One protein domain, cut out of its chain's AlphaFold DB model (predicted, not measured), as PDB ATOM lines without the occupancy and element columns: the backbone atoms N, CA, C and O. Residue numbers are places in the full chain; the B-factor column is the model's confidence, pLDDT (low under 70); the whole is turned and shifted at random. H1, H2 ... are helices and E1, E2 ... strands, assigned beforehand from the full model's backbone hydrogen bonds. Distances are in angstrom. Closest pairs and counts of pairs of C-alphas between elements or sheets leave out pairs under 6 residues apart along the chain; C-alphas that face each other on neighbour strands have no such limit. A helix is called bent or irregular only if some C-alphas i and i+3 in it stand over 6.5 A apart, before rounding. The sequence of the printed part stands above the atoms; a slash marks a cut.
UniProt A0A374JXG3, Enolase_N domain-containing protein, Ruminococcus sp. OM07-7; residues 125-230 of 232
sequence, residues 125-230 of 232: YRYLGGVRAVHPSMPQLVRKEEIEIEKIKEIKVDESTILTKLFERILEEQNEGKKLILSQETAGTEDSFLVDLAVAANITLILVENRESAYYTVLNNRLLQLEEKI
ATOM      1  N   TYR A 125     218.330 136.111 115.105       93.00
ATOM      2  CA  TYR A 125     218.980 135.700 116.354       93.00
ATOM      3  C   TYR A 125     220.336 134.988 116.147       93.00
ATOM      4  O   TYR A 125     221.252 135.169 116.950       93.00
ATOM      5  N   ARG A 126     220.491 134.193 115.072       92.06
ATOM      6  CA  ARG A 126     221.764 133.532 114.722       92.06
ATOM      7  C   ARG A 126     222.777 134.551 114.222       92.06
ATOM      8  O   ARG A 126     223.938 134.461 114.599       92.06
ATOM      9  N   TYR A 127     222.340 135.488 113.380       94.75
ATOM     10  CA  TYR A 127     223.199 136.553 112.865       94.75
ATOM     11  C   TYR A 127     223.761 137.406 114.007       94.75
ATOM     12  O   TYR A 127     224.967 137.608 114.092       94.75
ATOM     13  N   LEU A 128     222.900 137.822 114.938       93.50
ATOM     14  CA  LEU A 128     223.285 138.674 116.061       93.50
ATOM     15  C   LEU A 128     224.116 137.940 117.127       93.50
ATOM     16  O   LEU A 128     225.084 138.492 117.640       93.50
ATOM     17  N   GLY A 129     223.746 136.706 117.483       89.44
ATOM     18  CA  GLY A 129     224.419 135.948 118.547       89.44
ATOM     19  C   GLY A 129     225.596 135.087 118.076       89.44
ATOM     20  O   GLY A 129     226.333 134.526 118.894       89.44
ATOM     21  N   GLY A 130     225.780 134.943 116.762       87.56
ATOM     22  CA  GLY A 130     226.817 134.116 116.154       87.56
ATOM     23  C   GLY A 130     226.815 132.677 116.677       87.56
ATOM     24  O   GLY A 130     225.774 132.058 116.901       87.56
ATOM     25  N   VAL A 131     228.010 132.138 116.928       80.19
ATOM     26  CA  VAL A 131     228.179 130.782 117.479       80.19
ATOM     27  C   VAL A 131     227.761 130.657 118.942       80.19
ATOM     28  O   VAL A 131     227.704 129.539 119.431       80.19
ATOM     29  N   ARG A 132     227.496 131.760 119.660       75.50
ATOM     30  CA  ARG A 132     226.995 131.720 121.047       75.50
ATOM     31  C   ARG A 132     225.487 131.493 121.096       75.50
ATOM     32  O   ARG A 132     224.996 130.966 122.089       75.50
ATOM     33  N   ALA A 133     224.773 131.818 120.018       68.69
ATOM     34  CA  ALA A 133     223.370 131.462 119.834       68.69
ATOM     35  C   ALA A 133     223.241 129.967 119.476       68.69
ATOM     36  O   ALA A 133     222.922 129.594 118.342       68.69
ATOM     37  N   VAL A 134     223.543 129.091 120.440       54.47
ATOM     38  CA  VAL A 134     223.342 127.635 120.354       54.47
ATOM     39  C   VAL A 134     222.193 127.270 121.274       54.47
ATOM     40  O   VAL A 134     222.227 127.662 122.434       54.47
ATOM     41  N   HIS A 135     221.207 126.543 120.736       55.88
ATOM     42  CA  HIS A 135     220.030 126.012 121.435       55.88
ATOM     43  C   HIS A 135     219.631 126.861 122.660       55.88
ATOM     44  O   HIS A 135     219.894 126.458 123.798       55.88
ATOM     45  N   PRO A 136     219.071 128.064 122.438       54.06
ATOM     46  CA  PRO A 136     218.712 128.955 123.529       54.06
ATOM     47  C   PRO A 136     217.820 128.214 124.519       54.06
ATOM     48  O   PRO A 136     216.917 127.470 124.130       54.06
ATOM     49  N   SER A 137     218.044 128.437 125.812       68.06
ATOM     50  CA  SER A 137     216.924 128.313 126.740       68.06
ATOM     51  C   SER A 137     215.930 129.376 126.290       68.06
ATOM     52  O   SER A 137     216.205 130.566 126.452       68.06
ATOM     53  N   MET A 138     214.870 128.948 125.599       85.00
ATOM     54  CA  MET A 138     213.891 129.856 125.009       85.00
ATOM     55  C   MET A 138     213.431 130.850 126.075       85.00
ATOM     56  O   MET A 138     213.121 130.429 127.197       85.00
ATOM     57  N   PRO A 139     213.459 132.160 125.778       91.50
ATOM     58  CA  PRO A 139     213.147 133.143 126.787       91.50
ATOM     59  C   PRO A 139     211.691 133.013 127.210       91.50
ATOM     60  O   PRO A 139     210.798 132.805 126.391       91.50
ATOM     61  N   GLN A 140     211.458 133.152 128.507       92.50
ATOM     62  CA  GLN A 140     210.125 133.126 129.083       92.50
ATOM     63  C   GLN A 140     209.601 134.551 129.228       92.50
ATOM     64  O   GLN A 140     210.305 135.437 129.722       92.50
ATOM     65  N   LEU A 141     208.349 134.762 128.818       94.56
ATOM     66  CA  LEU A 141     207.636 136.009 129.075       94.56
ATOM     67  C   LEU A 141     207.098 135.993 130.510       94.56
ATOM     68  O   LEU A 141     206.210 135.201 130.840       94.56
ATOM     69  N   VAL A 142     207.615 136.880 131.354       93.81
ATOM     70  CA  VAL A 142     207.291 136.940 132.786       93.81
ATOM     71  C   VAL A 142     206.724 138.295 133.166       93.81
ATOM     72  O   VAL A 142     207.068 139.314 132.569       93.81
ATOM     73  N   ARG A 143     205.863 138.319 134.181       91.75
ATOM     74  CA  ARG A 143     205.394 139.566 134.793       91.75
ATOM     75  C   ARG A 143     206.220 139.920 136.020       91.75
ATOM     76  O   ARG A 143     206.870 139.066 136.618       91.75
ATOM     77  N   LYS A 144     206.162 141.187 136.422       88.06
ATOM     78  CA  LYS A 144     206.920 141.731 137.557       88.06
ATOM     79  C   LYS A 144     206.651 140.982 138.865       88.06
ATOM     80  O   LYS A 144     207.568 140.785 139.649       88.06
ATOM     81  N   GLU A 145     205.421 140.531 139.074       88.44
ATOM     82  CA  GLU A 145     204.988 139.752 140.237       88.44
ATOM     83  C   GLU A 145     205.457 138.283 140.239       88.44
ATOM     84  O   GLU A 145     205.343 137.612 141.261       88.44
ATOM     85  N   GLU A 146     205.983 137.772 139.123       85.62
ATOM     86  CA  GLU A 146     206.416 136.372 138.970       85.62
ATOM     87  C   GLU A 146     207.916 136.185 139.255       85.62
ATOM     88  O   GLU A 146     208.409 135.057 139.280       85.62
ATOM     89  N   ILE A 147     208.653 137.281 139.472       85.00
ATOM     90  CA  ILE A 147     210.109 137.280 139.631       85.00
ATOM     91  C   ILE A 147     210.571 138.165 140.791       85.00
ATOM     92  O   ILE A 147     210.014 139.221 141.079       85.00
ATOM     93  N   GLU A 148     211.676 137.772 141.421       79.56
ATOM     94  CA  GLU A 148     212.405 138.632 142.358       79.56
ATOM     95  C   GLU A 148     213.284 139.625 141.575       79.56
ATOM     96  O   GLU A 148     214.476 139.383 141.367       79.56
ATOM     97  N   ILE A 149     212.698 140.743 141.121       66.31
ATOM     98  CA  ILE A 149     213.394 141.747 140.286       66.31
ATOM     99  C   ILE A 149     214.688 142.259 140.927       66.31
ATOM    100  O   ILE A 149     215.648 142.530 140.218       66.31
ATOM    101  N   GLU A 150     214.761 142.350 142.257       67.38
ATOM    102  CA  GLU A 150     215.922 142.911 142.967       67.38
ATOM    103  C   GLU A 150     217.245 142.173 142.686       67.38
ATOM    104  O   GLU A 150     218.320 142.730 142.895       67.38
ATOM    105  N   LYS A 151     217.184 140.935 142.179       79.69
ATOM    106  CA  LYS A 151     218.358 140.119 141.830       79.69
ATOM    107  C   LYS A 151     218.641 140.064 140.325       79.69
ATOM    108  O   LYS A 151     219.560 139.354 139.911       79.69
ATOM    109  N   ILE A 152     217.850 140.757 139.505       89.50
ATOM    110  CA  ILE A 152     217.890 140.677 138.042       89.50
ATOM    111  C   ILE A 152     218.013 142.087 137.465       89.50
ATOM    112  O   ILE A 152     217.217 142.977 137.749       89.50
ATOM    113  N   LYS A 153     219.021 142.300 136.623       93.50
ATOM    114  CA  LYS A 153     219.236 143.581 135.961       93.50
ATOM    115  C   LYS A 153     218.319 143.706 134.746       93.50
ATOM    116  O   LYS A 153     218.438 142.949 133.786       93.50
ATOM    117  N   GLU A 154     217.441 144.701 134.769       93.50
ATOM    118  CA  GLU A 154     216.599 145.047 133.626       93.50
ATOM    119  C   GLU A 154     217.383 145.849 132.572       93.50
ATOM    120  O   GLU A 154     218.007 146.874 132.876       93.50
ATOM    121  N   ILE A 155     217.326 145.385 131.322       94.44
ATOM    122  CA  ILE A 155     217.772 146.108 130.131       94.44
ATOM    123  C   ILE A 155     216.528 146.519 129.348       94.44
ATOM    124  O   ILE A 155     215.911 145.709 128.656       94.44
ATOM    125  N   LYS A 156     216.179 147.798 129.476       92.06
ATOM    126  CA  LYS A 156     215.096 148.422 128.720       92.06
ATOM    127  C   LYS A 156     215.568 148.710 127.302       92.06
ATOM    128  O   LYS A 156     216.613 149.341 127.131       92.06
ATOM    129  N   VAL A 157     214.810 148.225 126.326       92.00
ATOM    130  CA  VAL A 157     214.984 148.519 124.905       92.00
ATOM    131  C   VAL A 157     213.978 149.595 124.521       92.00
ATOM    132  O   VAL A 157     212.782 149.480 124.808       92.00
ATOM    133  N   ASP A 158     214.482 150.646 123.890       85.88
ATOM    134  CA  ASP A 158     213.707 151.804 123.481       85.88
ATOM    135  C   ASP A 158     214.269 152.432 122.198       85.88
ATOM    136  O   ASP A 158     215.276 151.986 121.644       85.88
ATOM    137  N   GLU A 159     213.612 153.486 121.733       80.19
ATOM    138  CA  GLU A 159     213.962 154.227 120.533       80.19
ATOM    139  C   GLU A 159     215.237 155.070 120.660       80.19
ATOM    140  O   GLU A 159     215.754 155.508 119.644       80.19
ATOM    141  N   SER A 160     215.771 155.296 121.866       80.75
ATOM    142  CA  SER A 160     217.021 156.052 122.087       80.75
ATOM    143  C   SER A 160     218.289 155.230 121.850       80.75
ATOM    144  O   SER A 160     219.420 155.724 121.917       80.75
ATOM    145  N   THR A 161     218.102 153.947 121.573       82.19
ATOM    146  CA  THR A 161     219.167 152.966 121.481       82.19
ATOM    147  C   THR A 161     219.729 152.872 120.056       82.19
ATOM    148  O   THR A 161     219.121 153.296 119.083       82.19
ATOM    149  N   ILE A 162     220.920 152.292 119.905       90.50
ATOM    150  CA  ILE A 162     221.410 151.790 118.616       90.50
ATOM    151  C   ILE A 162     221.922 150.367 118.808       90.50
ATOM    152  O   ILE A 162     222.383 150.034 119.907       90.50
ATOM    153  N   LEU A 163     221.817 149.516 117.785       93.12
ATOM    154  CA  LEU A 163     221.995 148.074 117.944       93.12
ATOM    155  C   LEU A 163     223.352 147.715 118.557       93.12
ATOM    156  O   LEU A 163     223.408 146.972 119.535       93.12
ATOM    157  N   THR A 164     224.444 148.282 118.044       93.44
ATOM    158  CA  THR A 164     225.789 148.025 118.583       93.44
ATOM    159  C   THR A 164     225.933 148.415 120.051       93.44
ATOM    160  O   THR A 164     226.426 147.609 120.839       93.44
ATOM    161  N   LYS A 165     225.443 149.591 120.458       92.31
ATOM    162  CA  LYS A 165     225.481 150.014 121.869       92.31
ATOM    163  C   LYS A 165     224.607 149.154 122.774       92.31
ATOM    164  O   LYS A 165     224.957 148.944 123.933       92.31
ATOM    165  N   LEU A 166     223.467 148.673 122.272       94.12
ATOM    166  CA  LEU A 166     222.604 147.760 123.022       94.12
ATOM    167  C   LEU A 166     223.360 146.484 123.377       94.12
ATOM    168  O   LEU A 166     223.353 146.056 124.529       94.12
ATOM    169  N   PHE A 167     224.057 145.913 122.393       93.81
ATOM    170  CA  PHE A 167     224.893 144.738 122.605       93.81
ATOM    171  C   PHE A 167     226.085 145.024 123.520       93.81
ATOM    172  O   PHE A 167     226.372 144.199 124.383       93.81
ATOM    173  N   GLU A 168     226.745 146.179 123.394       93.69
ATOM    174  CA  GLU A 168     227.824 146.586 124.308       93.69
ATOM    175  C   GLU A 168     227.329 146.642 125.761       93.69
ATOM    176  O   GLU A 168     227.902 145.978 126.623       93.69
ATOM    177  N   ARG A 169     226.194 147.303 126.014       94.62
ATOM    178  CA  ARG A 169     225.567 147.368 127.344       94.62
ATOM    179  C   ARG A 169     225.196 145.987 127.888       94.62
ATOM    180  O   ARG A 169     225.405 145.706 129.065       94.62
ATOM    181  N   ILE A 170     224.625 145.117 127.052       94.81
ATOM    182  CA  ILE A 170     224.291 143.741 127.449       94.81
ATOM    183  C   ILE A 170     225.561 142.976 127.838       94.81
ATOM    184  O   ILE A 170     225.578 142.307 128.871       94.81
ATOM    185  N   LEU A 171     226.623 143.077 127.036       92.69
ATOM    186  CA  LEU A 171     227.888 142.387 127.285       92.69
ATOM    187  C   LEU A 171     228.574 142.884 128.560       92.69
ATOM    188  O   LEU A 171     229.084 142.065 129.319       92.69
ATOM    189  N   GLU A 172     228.569 144.192 128.817       95.00
ATOM    190  CA  GLU A 172     229.089 144.778 130.058       95.00
ATOM    191  C   GLU A 172     228.402 144.175 131.288       95.00
ATOM    192  O   GLU A 172     229.062 143.643 132.180       95.00
ATOM    193  N   GLU A 173     227.071 144.160 131.300       95.50
ATOM    194  CA  GLU A 173     226.300 143.655 132.437       95.50
ATOM    195  C   GLU A 173     226.465 142.125 132.598       95.50
ATOM    196  O   GLU A 173     226.536 141.620 133.722       95.50
ATOM    197  N   GLN A 174     226.610 141.376 131.495       92.25
ATOM    198  CA  GLN A 174     226.945 139.945 131.532       92.25
ATOM    199  C   GLN A 174     228.350 139.676 132.083       92.25
ATOM    200  O   GLN A 174     228.534 138.718 132.835       92.25
ATOM    201  N   ASN A 175     229.337 140.507 131.733       93.31
ATOM    202  CA  ASN A 175     230.711 140.382 132.228       93.31
ATOM    203  C   ASN A 175     230.805 140.646 133.737       93.31
ATOM    204  O   ASN A 175     231.662 140.076 134.409       93.31
ATOM    205  N   GLU A 176     229.887 141.441 134.285       94.62
ATOM    206  CA  GLU A 176     229.720 141.618 135.730       94.62
ATOM    207  C   GLU A 176     228.991 140.442 136.412       94.62
ATOM    208  O   GLU A 176     228.760 140.463 137.621       94.62
ATOM    209  N   GLY A 177     228.621 139.400 135.661       90.62
ATOM    210  CA  GLY A 177     227.952 138.206 136.180       90.62
ATOM    211  C   GLY A 177     226.479 138.424 136.531       90.62
ATOM    212  O   GLY A 177     225.891 137.611 137.251       90.62
ATOM    213  N   LYS A 178     225.863 139.511 136.049       91.25
ATOM    214  CA  LYS A 178     224.460 139.818 136.338       91.25
ATOM    215  C   LYS A 178     223.533 138.937 135.509       91.25
ATOM    216  O   LYS A 178     223.717 138.747 134.308       91.25
ATOM    217  N   LYS A 179     222.470 138.445 136.149       91.06
ATOM    218  CA  LYS A 179     221.317 137.896 135.429       91.06
ATOM    219  C   LYS A 179     220.545 139.052 134.816       91.06
ATOM    220  O   LYS A 179     220.251 140.016 135.520       91.06
ATOM    221  N   LEU A 180     220.221 138.944 133.532       94.25
ATOM    222  CA  LEU A 180     219.531 139.997 132.797       94.25
ATOM    223  C   LEU A 180     218.070 139.626 132.535       94.25
ATOM    224  O   LEU A 180     217.728 138.449 132.425       94.25
ATOM    225  N   ILE A 181     217.238 140.650 132.395       94.69
ATOM    226  CA  ILE A 181     215.883 140.569 131.850       94.69
ATOM    227  C   ILE A 181     215.710 141.687 130.829       94.69
ATOM    228  O   ILE A 181     216.121 142.819 131.085       94.69
ATOM    229  N   LEU A 182     215.148 141.370 129.664       95.19
ATOM    230  CA  LEU A 182     214.829 142.383 128.656       95.19
ATOM    231  C   LEU A 182     213.420 142.926 128.870       95.19
ATOM    232  O   LEU A 182     212.533 142.184 129.275       95.19
ATOM    233  N   SER A 183     213.199 144.190 128.544       93.81
ATOM    234  CA  SER A 183     211.865 144.790 128.499       93.81
ATOM    235  C   SER A 183     211.775 145.812 127.370       93.81
ATOM    236  O   SER A 183     212.794 146.316 126.894       93.81
ATOM    237  N   GLN A 184     210.553 146.107 126.934       90.00
ATOM    238  CA  GLN A 184     210.248 147.204 126.016       90.00
ATOM    239  C   GLN A 184     209.662 148.356 126.838       90.00
ATOM    240  O   GLN A 184     208.787 148.123 127.668       90.00
ATOM    241  N   GLU A 185     210.117 149.590 126.614       84.50
ATOM    242  CA  GLU A 185     209.602 150.765 127.346       84.50
ATOM    243  C   GLU A 185     208.346 151.388 126.700       84.50
ATOM    244  O   GLU A 185     207.678 152.237 127.283       84.50
ATOM    245  N   THR A 186     208.017 150.961 125.483       84.81
ATOM    246  CA  THR A 186     206.919 151.476 124.652       84.81
ATOM    247  C   THR A 186     205.808 150.439 124.483       84.81
ATOM    248  O   THR A 186     206.035 149.250 124.690       84.81
ATOM    249  N   ALA A 187     204.643 150.854 123.967       86.19
ATOM    250  CA  ALA A 187     203.550 149.938 123.617       86.19
ATOM    251  C   ALA A 187     203.941 148.876 122.566       86.19
ATOM    252  O   ALA A 187     203.308 147.823 122.492       86.19
ATOM    253  N   GLY A 188     204.999 149.143 121.793       90.38
ATOM    254  CA  GLY A 188     205.530 148.239 120.781       90.38
ATOM    255  C   GLY A 188     204.722 148.262 119.483       90.38
ATOM    256  O   GLY A 188     203.647 148.856 119.396       90.38
ATOM    257  N   THR A 189     205.270 147.605 118.472       94.56
ATOM    258  CA  THR A 189     204.672 147.403 117.147       94.56
ATOM    259  C   THR A 189     204.620 145.902 116.850       94.56
ATOM    260  O   THR A 189     204.941 145.069 117.700       94.56
ATOM    261  N   GLU A 190     204.271 145.519 115.627       95.56
ATOM    262  CA  GLU A 190     204.412 144.146 115.137       95.56
ATOM    263  C   GLU A 190     205.866 143.626 115.071       95.56
ATOM    264  O   GLU A 190     206.078 142.445 114.771       95.56
ATOM    265  N   ASP A 191     206.872 144.455 115.375       96.19
ATOM    266  CA  ASP A 191     208.268 144.027 115.430       96.19
ATOM    267  C   ASP A 191     208.552 143.157 116.669       96.19
ATOM    268  O   ASP A 191     208.386 143.552 117.823       96.19
ATOM    269  N   SER A 192     209.036 141.940 116.421       95.81
ATOM    270  CA  SER A 192     209.357 140.940 117.447       95.81
ATOM    271  C   SER A 192     210.848 140.875 117.816       95.81
ATOM    272  O   SER A 192     211.293 139.895 118.418       95.81
ATOM    273  N   PHE A 193     211.632 141.905 117.478       95.81
ATOM    274  CA  PHE A 193     213.082 141.979 117.690       95.81
ATOM    275  C   PHE A 193     213.515 141.608 119.111       95.81
ATOM    276  O   PHE A 193     214.529 140.935 119.276       95.81
ATOM    277  N   LEU A 194     212.735 141.981 120.130       95.25
ATOM    278  CA  LEU A 194     213.053 141.703 121.532       95.25
ATOM    279  C   LEU A 194     213.275 140.202 121.808       95.25
ATOM    280  O   LEU A 194     214.145 139.845 122.602       95.25
ATOM    281  N   VAL A 195     212.542 139.319 121.115       95.31
ATOM    282  CA  VAL A 195     212.727 137.862 121.215       95.31
ATOM    283  C   VAL A 195     214.031 137.421 120.555       95.31
ATOM    284  O   VAL A 195     214.800 136.672 121.159       95.31
ATOM    285  N   ASP A 196     214.310 137.889 119.336       94.69
ATOM    286  CA  ASP A 196     215.560 137.567 118.638       94.69
ATOM    287  C   ASP A 196     216.783 138.081 119.408       94.69
ATOM    288  O   ASP A 196     217.796 137.386 119.475       94.69
ATOM    289  N   LEU A 197     216.678 139.255 120.037       94.94
ATOM    290  CA  LEU A 197     217.708 139.822 120.902       94.94
ATOM    291  C   LEU A 197     217.931 138.968 122.153       94.94
ATOM    292  O   LEU A 197     219.078 138.656 122.469       94.94
ATOM    293  N   ALA A 198     216.862 138.567 122.847       94.25
ATOM    294  CA  ALA A 198     216.958 137.707 124.027       94.25
ATOM    295  C   ALA A 198     217.673 136.392 123.694       94.25
ATOM    296  O   ALA A 198     218.610 135.994 124.385       94.25
ATOM    297  N   VAL A 199     217.293 135.765 122.580       92.94
ATOM    298  CA  VAL A 199     217.933 134.541 122.091       92.94
ATOM    299  C   VAL A 199     219.397 134.783 121.711       92.94
ATOM    300  O   VAL A 199     220.270 134.030 122.141       92.94
ATOM    301  N   ALA A 200     219.687 135.836 120.941       92.56
ATOM    302  CA  ALA A 200     221.042 136.177 120.508       92.56
ATOM    303  C   ALA A 200     221.986 136.445 121.690       92.56
ATOM    304  O   ALA A 200     223.148 136.041 121.668       92.56
ATOM    305  N   ALA A 201     221.474 137.104 122.728       92.19
ATOM    306  CA  ALA A 201     222.210 137.448 123.935       92.19
ATOM    307  C   ALA A 201     222.197 136.344 125.007       92.19
ATOM    308  O   ALA A 201     222.836 136.516 126.043       92.19
ATOM    309  N   ASN A 202     221.499 135.225 124.789       90.81
ATOM    310  CA  ASN A 202     221.279 134.174 125.790       90.81
ATOM    311  C   ASN A 202     220.661 134.709 127.104       90.81
ATOM    312  O   ASN A 202     221.085 134.365 128.210       90.81
ATOM    313  N   ILE A 203     219.672 135.592 126.973       92.56
ATOM    314  CA  ILE A 203     218.861 136.122 128.069       92.56
ATOM    315  C   ILE A 203     217.558 135.325 128.112       92.56
ATOM    316  O   ILE A 203     216.834 135.262 127.125       92.56
ATOM    317  N   THR A 204     217.247 134.717 129.256       91.44
ATOM    318  CA  THR A 204     216.141 133.749 129.379       91.44
ATOM    319  C   THR A 204     214.823 134.360 129.843       91.44
ATOM    320  O   THR A 204     213.853 133.632 130.032       91.44
ATOM    321  N   LEU A 205     214.781 135.668 130.086       93.50
ATOM    322  CA  LEU A 205     213.614 136.355 130.625       93.50
ATOM    323  C   LEU A 205     213.328 137.618 129.818       93.50
ATOM    324  O   LEU A 205     214.225 138.431 129.577       93.50
ATOM    325  N   ILE A 206     212.060 137.793 129.468       95.38
ATOM    326  CA  ILE A 206     211.522 139.034 128.921       95.38
ATOM    327  C   ILE A 206     210.388 139.478 129.843       95.38
ATOM    328  O   ILE A 206     209.424 138.742 130.058       95.38
ATOM    329  N   LEU A 207     210.520 140.671 130.408       94.69
ATOM    330  CA  LEU A 207     209.497 141.295 131.229       94.69
ATOM    331  C   LEU A 207     208.389 141.836 130.326       94.69
ATOM    332  O   LEU A 207     208.644 142.620 129.413       94.69
ATOM    333  N   VAL A 208     207.158 141.441 130.622       92.56
ATOM    334  CA  VAL A 208     205.949 141.940 129.971       92.56
ATOM    335  C   VAL A 208     205.011 142.507 131.027       92.56
ATOM    336  O   VAL A 208     204.779 141.884 132.062       92.56
ATOM    337  N   GLU A 209     204.465 143.695 130.778       86.00
ATOM    338  CA  GLU A 209     203.551 144.336 131.731       86.00
ATOM    339  C   GLU A 209     202.146 143.730 131.663       86.00
ATOM    340  O   GLU A 209     201.535 143.448 132.691       86.00
ATOM    341  N   ASN A 210     201.641 143.488 130.448       86.50
ATOM    342  CA  ASN A 210     200.277 143.019 130.221       86.50
ATOM    343  C   ASN A 210     200.228 141.846 129.226       86.50
ATOM    344  O   ASN A 210     200.582 142.000 128.055       86.50
ATOM    345  N   ARG A 211     199.721 140.689 129.679       88.25
ATOM    346  CA  ARG A 211     199.532 139.479 128.854       88.25
ATOM    347  C   ARG A 211     198.357 139.561 127.879       88.25
ATOM    348  O   ARG A 211     198.272 138.765 126.956       88.25
ATOM    349  N   GLU A 212     197.458 140.512 128.068       88.38
ATOM    350  CA  GLU A 212     196.336 140.752 127.156       88.38
ATOM    351  C   GLU A 212     196.708 141.751 126.049       88.38
ATOM    352  O   GLU A 212     195.896 142.050 125.176       88.38
ATOM    353  N   SER A 213     197.940 142.276 126.061       90.75
ATOM    354  CA  SER A 213     198.403 143.213 125.039       90.75
ATOM    355  C   SER A 213     198.663 142.529 123.692       90.75
ATOM    356  O   SER A 213     199.091 141.372 123.607       90.75
ATOM    357  N   ALA A 214     198.474 143.286 122.610       93.12
ATOM    358  CA  ALA A 214     198.848 142.841 121.271       93.12
ATOM    359  C   ALA A 214     200.358 142.555 121.174       93.12
ATOM    360  O   ALA A 214     200.753 141.550 120.585       93.12
ATOM    361  N   TYR A 215     201.196 143.358 121.841       93.88
ATOM    362  CA  TYR A 215     202.643 143.140 121.858       93.88
ATOM    363  C   TYR A 215     203.034 141.813 122.519       93.88
ATOM    364  O   TYR A 215     203.840 141.066 121.970       93.88
ATOM    365  N   TYR A 216     202.398 141.441 123.637       95.06
ATOM    366  CA  TYR A 216     202.594 140.118 124.241       95.06
ATOM    367  C   TYR A 216     202.301 138.982 123.249       95.06
ATOM    368  O   TYR A 216     203.046 138.004 123.176       95.06
ATOM    369  N   THR A 217     201.248 139.135 122.443       95.75
ATOM    370  CA  THR A 217     200.891 138.169 121.397       95.75
ATOM    371  C   THR A 217     201.959 138.102 120.297       95.75
ATOM    372  O   THR A 217     202.330 137.008 119.878       95.75
ATOM    373  N   VAL A 218     202.508 139.244 119.867       96.62
ATOM    374  CA  VAL A 218     203.618 139.313 118.896       96.62
ATOM    375  C   VAL A 218     204.847 138.554 119.403       96.62
ATOM    376  O   VAL A 218     205.387 137.709 118.683       96.62
ATOM    377  N   LEU A 219     205.260 138.803 120.649       96.06
ATOM    378  CA  LEU A 219     206.420 138.138 121.249       96.06
ATOM    379  C   LEU A 219     206.195 136.625 121.378       96.06
ATOM    380  O   LEU A 219     207.055 135.843 120.978       96.06
ATOM    381  N   ASN A 220     205.026 136.193 121.856       95.25
ATOM    382  CA  ASN A 220     204.699 134.768 121.957       95.25
ATOM    383  C   ASN A 220     204.677 134.061 120.604       95.25
ATOM    384  O   ASN A 220     205.247 132.982 120.468       95.25
ATOM    385  N   ASN A 221     204.062 134.667 119.588       95.75
ATOM    386  CA  ASN A 221     204.038 134.082 118.251       95.75
ATOM    387  C   ASN A 221     205.456 133.916 117.697       95.75
ATOM    388  O   ASN A 221     205.754 132.911 117.052       95.75
ATOM    389  N   ARG A 222     206.357 134.864 117.985       95.38
ATOM    390  CA  ARG A 222     207.766 134.733 117.615       95.38
ATOM    391  C   ARG A 222     208.464 133.599 118.369       95.38
ATOM    392  O   ARG A 222     209.237 132.877 117.746       95.38
ATOM    393  N   LEU A 223     208.185 133.415 119.662       93.56
ATOM    394  CA  LEU A 223     208.719 132.288 120.437       93.56
ATOM    395  C   LEU A 223     208.287 130.948 119.838       93.56
ATOM    396  O   LEU A 223     209.150 130.130 119.533       93.56
ATOM    397  N   LEU A 224     206.994 130.769 119.561       92.38
ATOM    398  CA  LEU A 224     206.465 129.549 118.940       92.38
ATOM    399  C   LEU A 224     207.132 129.258 117.584       92.38
ATOM    400  O   LEU A 224     207.580 128.142 117.337       92.38
ATOM    401  N   GLN A 225     207.302 130.279 116.732       91.75
ATOM    402  CA  GLN A 225     208.012 130.137 115.451       91.75
ATOM    403  C   GLN A 225     209.471 129.687 115.608       91.75
ATOM    404  O   GLN A 225     210.021 129.028 114.722       91.75
ATOM    405  N   LEU A 226     210.142 130.114 116.679       88.94
ATOM    406  CA  LEU A 226     211.517 129.718 116.958       88.94
ATOM    407  C   LEU A 226     211.583 128.297 117.529       88.94
ATOM    408  O   LEU A 226     212.481 127.554 117.139       88.94
ATOM    409  N   GLU A 227     210.628 127.899 118.373       86.00
ATOM    410  CA  GLU A 227     210.526 126.531 118.903       86.00
ATOM    411  C   GLU A 227     210.338 125.516 117.773       86.00
ATOM    412  O   GLU A 227     211.077 124.535 117.707       86.00
ATOM    413  N   GLU A 228     209.440 125.795 116.823       85.75
ATOM    414  CA  GLU A 228     209.219 124.945 115.644       85.75
ATOM    415  C   GLU A 228     210.477 124.792 114.777       85.75
ATOM    416  O   GLU A 228     210.728 123.724 114.223       85.75
ATOM    417  N   LYS A 229     211.288 125.851 114.656       81.12
ATOM    418  CA  LYS A 229     212.506 125.850 113.829       81.12
ATOM    419  C   LYS A 229     213.726 125.226 114.503       81.12
ATOM    420  O   LYS A 229     214.660 124.862 113.795       81.12
ATOM    421  N   ILE A 230     213.776 125.206 115.836       72.69
ATOM    422  CA  ILE A 230     214.922 124.700 116.613       72.69
ATOM    423  C   ILE A 230     214.680 123.258 117.079       72.69
ATOM    424  O   ILE A 230     215.641 122.507 117.224       72.69
TER     425      ILE A 230
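AT A GLANCE: This is residues 125 to 230 of the 232 residues of the protein "Enolase_N domain-containing protein" of Ruminococcus sp. OM07-7 (UniProt A0A374JXG3). Four short strands stand side by side in the order E1, E4, E3, E2, as two small parallel pairs edge to edge, and the helices H2, H3 and H4 lie over one face of this layer. H3 is over the middle, H4 packs near the E1 edge and H2 near the E2 edge, while H1 packs on H3 on its side away from the strands; the link from E1 to E2, residues 143 to 152, arches past the face without helices. The 106 printed residues hold four named helices and four named strands, along the chain H1, E1, E2, H2, E3, H3, E4, H4; the two sheets, of order E2, E3 and of order E1, E4, are both parallel. The class is mixed, helices and strands. The whole is compact, with a radius of gyration of the C-alphas of 13.0 A, and its outline is rounded, with spans of 35 by 33 by 26 A.

IN THESE COORDINATES: E2 holds residues 153 to 157 and is 12.8 A long from first to last C-alpha, and E3 holds residues 180 to 184 and is 13.6 A long. C-alpha 153, where E2 begins, is at (219.236, 143.581, 135.961). E1 holds residues 140 to 142 and E4 residues 205 to 207, three residues each. H2 holds residues 163 to 175 and measures 18.4 A. H3 holds residues 193 to 200, and its first C-alpha is at (213.082, 141.979, 117.690). H4, the longest helix, holds residues 214 to 230 and measures 24.7 A; it ends with C-alpha 230 at (214.922, 124.700, 116.613). H1 holds residues 125 to 132 and is irregular, with C-alphas 128 and 131 9.4 A apart.

HOW THE PARTS SIT: E2 and E3 are parallel neighbours at 30 degrees; N 155 and O 181 are within hydrogen-bond range at 2.8 A, as are N 183 and O 155 at 3.1 A. With H2 between them they form a strand-helix-strand unit, two parallel strands joined through a helix, and its crossover is right-handed. The closest C-alphas of E2 and H2 are those of Ile 155 and Ile 170, 7.4 A apart. The closest C-alphas of E3 and E4 are those of Leu 182 and Ile 206, 4.7 A apart. E4 and E1 are parallel neighbours at 33 degrees, with N 142 and O 206 within hydrogen-bond range at 2.9 A. The closest C-alphas of E3 and H3 are those of Leu 182 and Ala 198, 6.9 A apart. H3 and H4 touch, with the C-alphas of Val 195 and Leu 219 closest at 6.3 A; H4 touches H3 with residues 219 to 223 alone. They run the same way at a steep tilt of 35.4 degrees, only just past shallow. The closest C-alphas of E1 and H4 are those of Leu 141 and Asn 220, 7.8 A apart. H1 and H3 touch, with the C-alphas of Gly 129 and Ala 200 closest at 3.9 A, and run the same way at a shallow tilt of 13 degrees. H2 touches no helix. Every O i to N i+4 pair is within hydrogen-bond range in H2, H3 and H4; in H1 it is 2 of 4, with 1 of 5 O i to N i+3 pairs.

THE WHOLE: The two C-alphas farthest apart are those of Asn 175 and Glu 212, at 34.7 A, and the first and last printed C-alphas are 11.7 A apart. The printed part has no cut. The links E2 to H2, H2 to E3 and H3 to E4 are tight; the other four are short, and no link is long. The mean pLDDT of the printed part is 89.1; residues 133 to 137 and 149 to 150 are under 70.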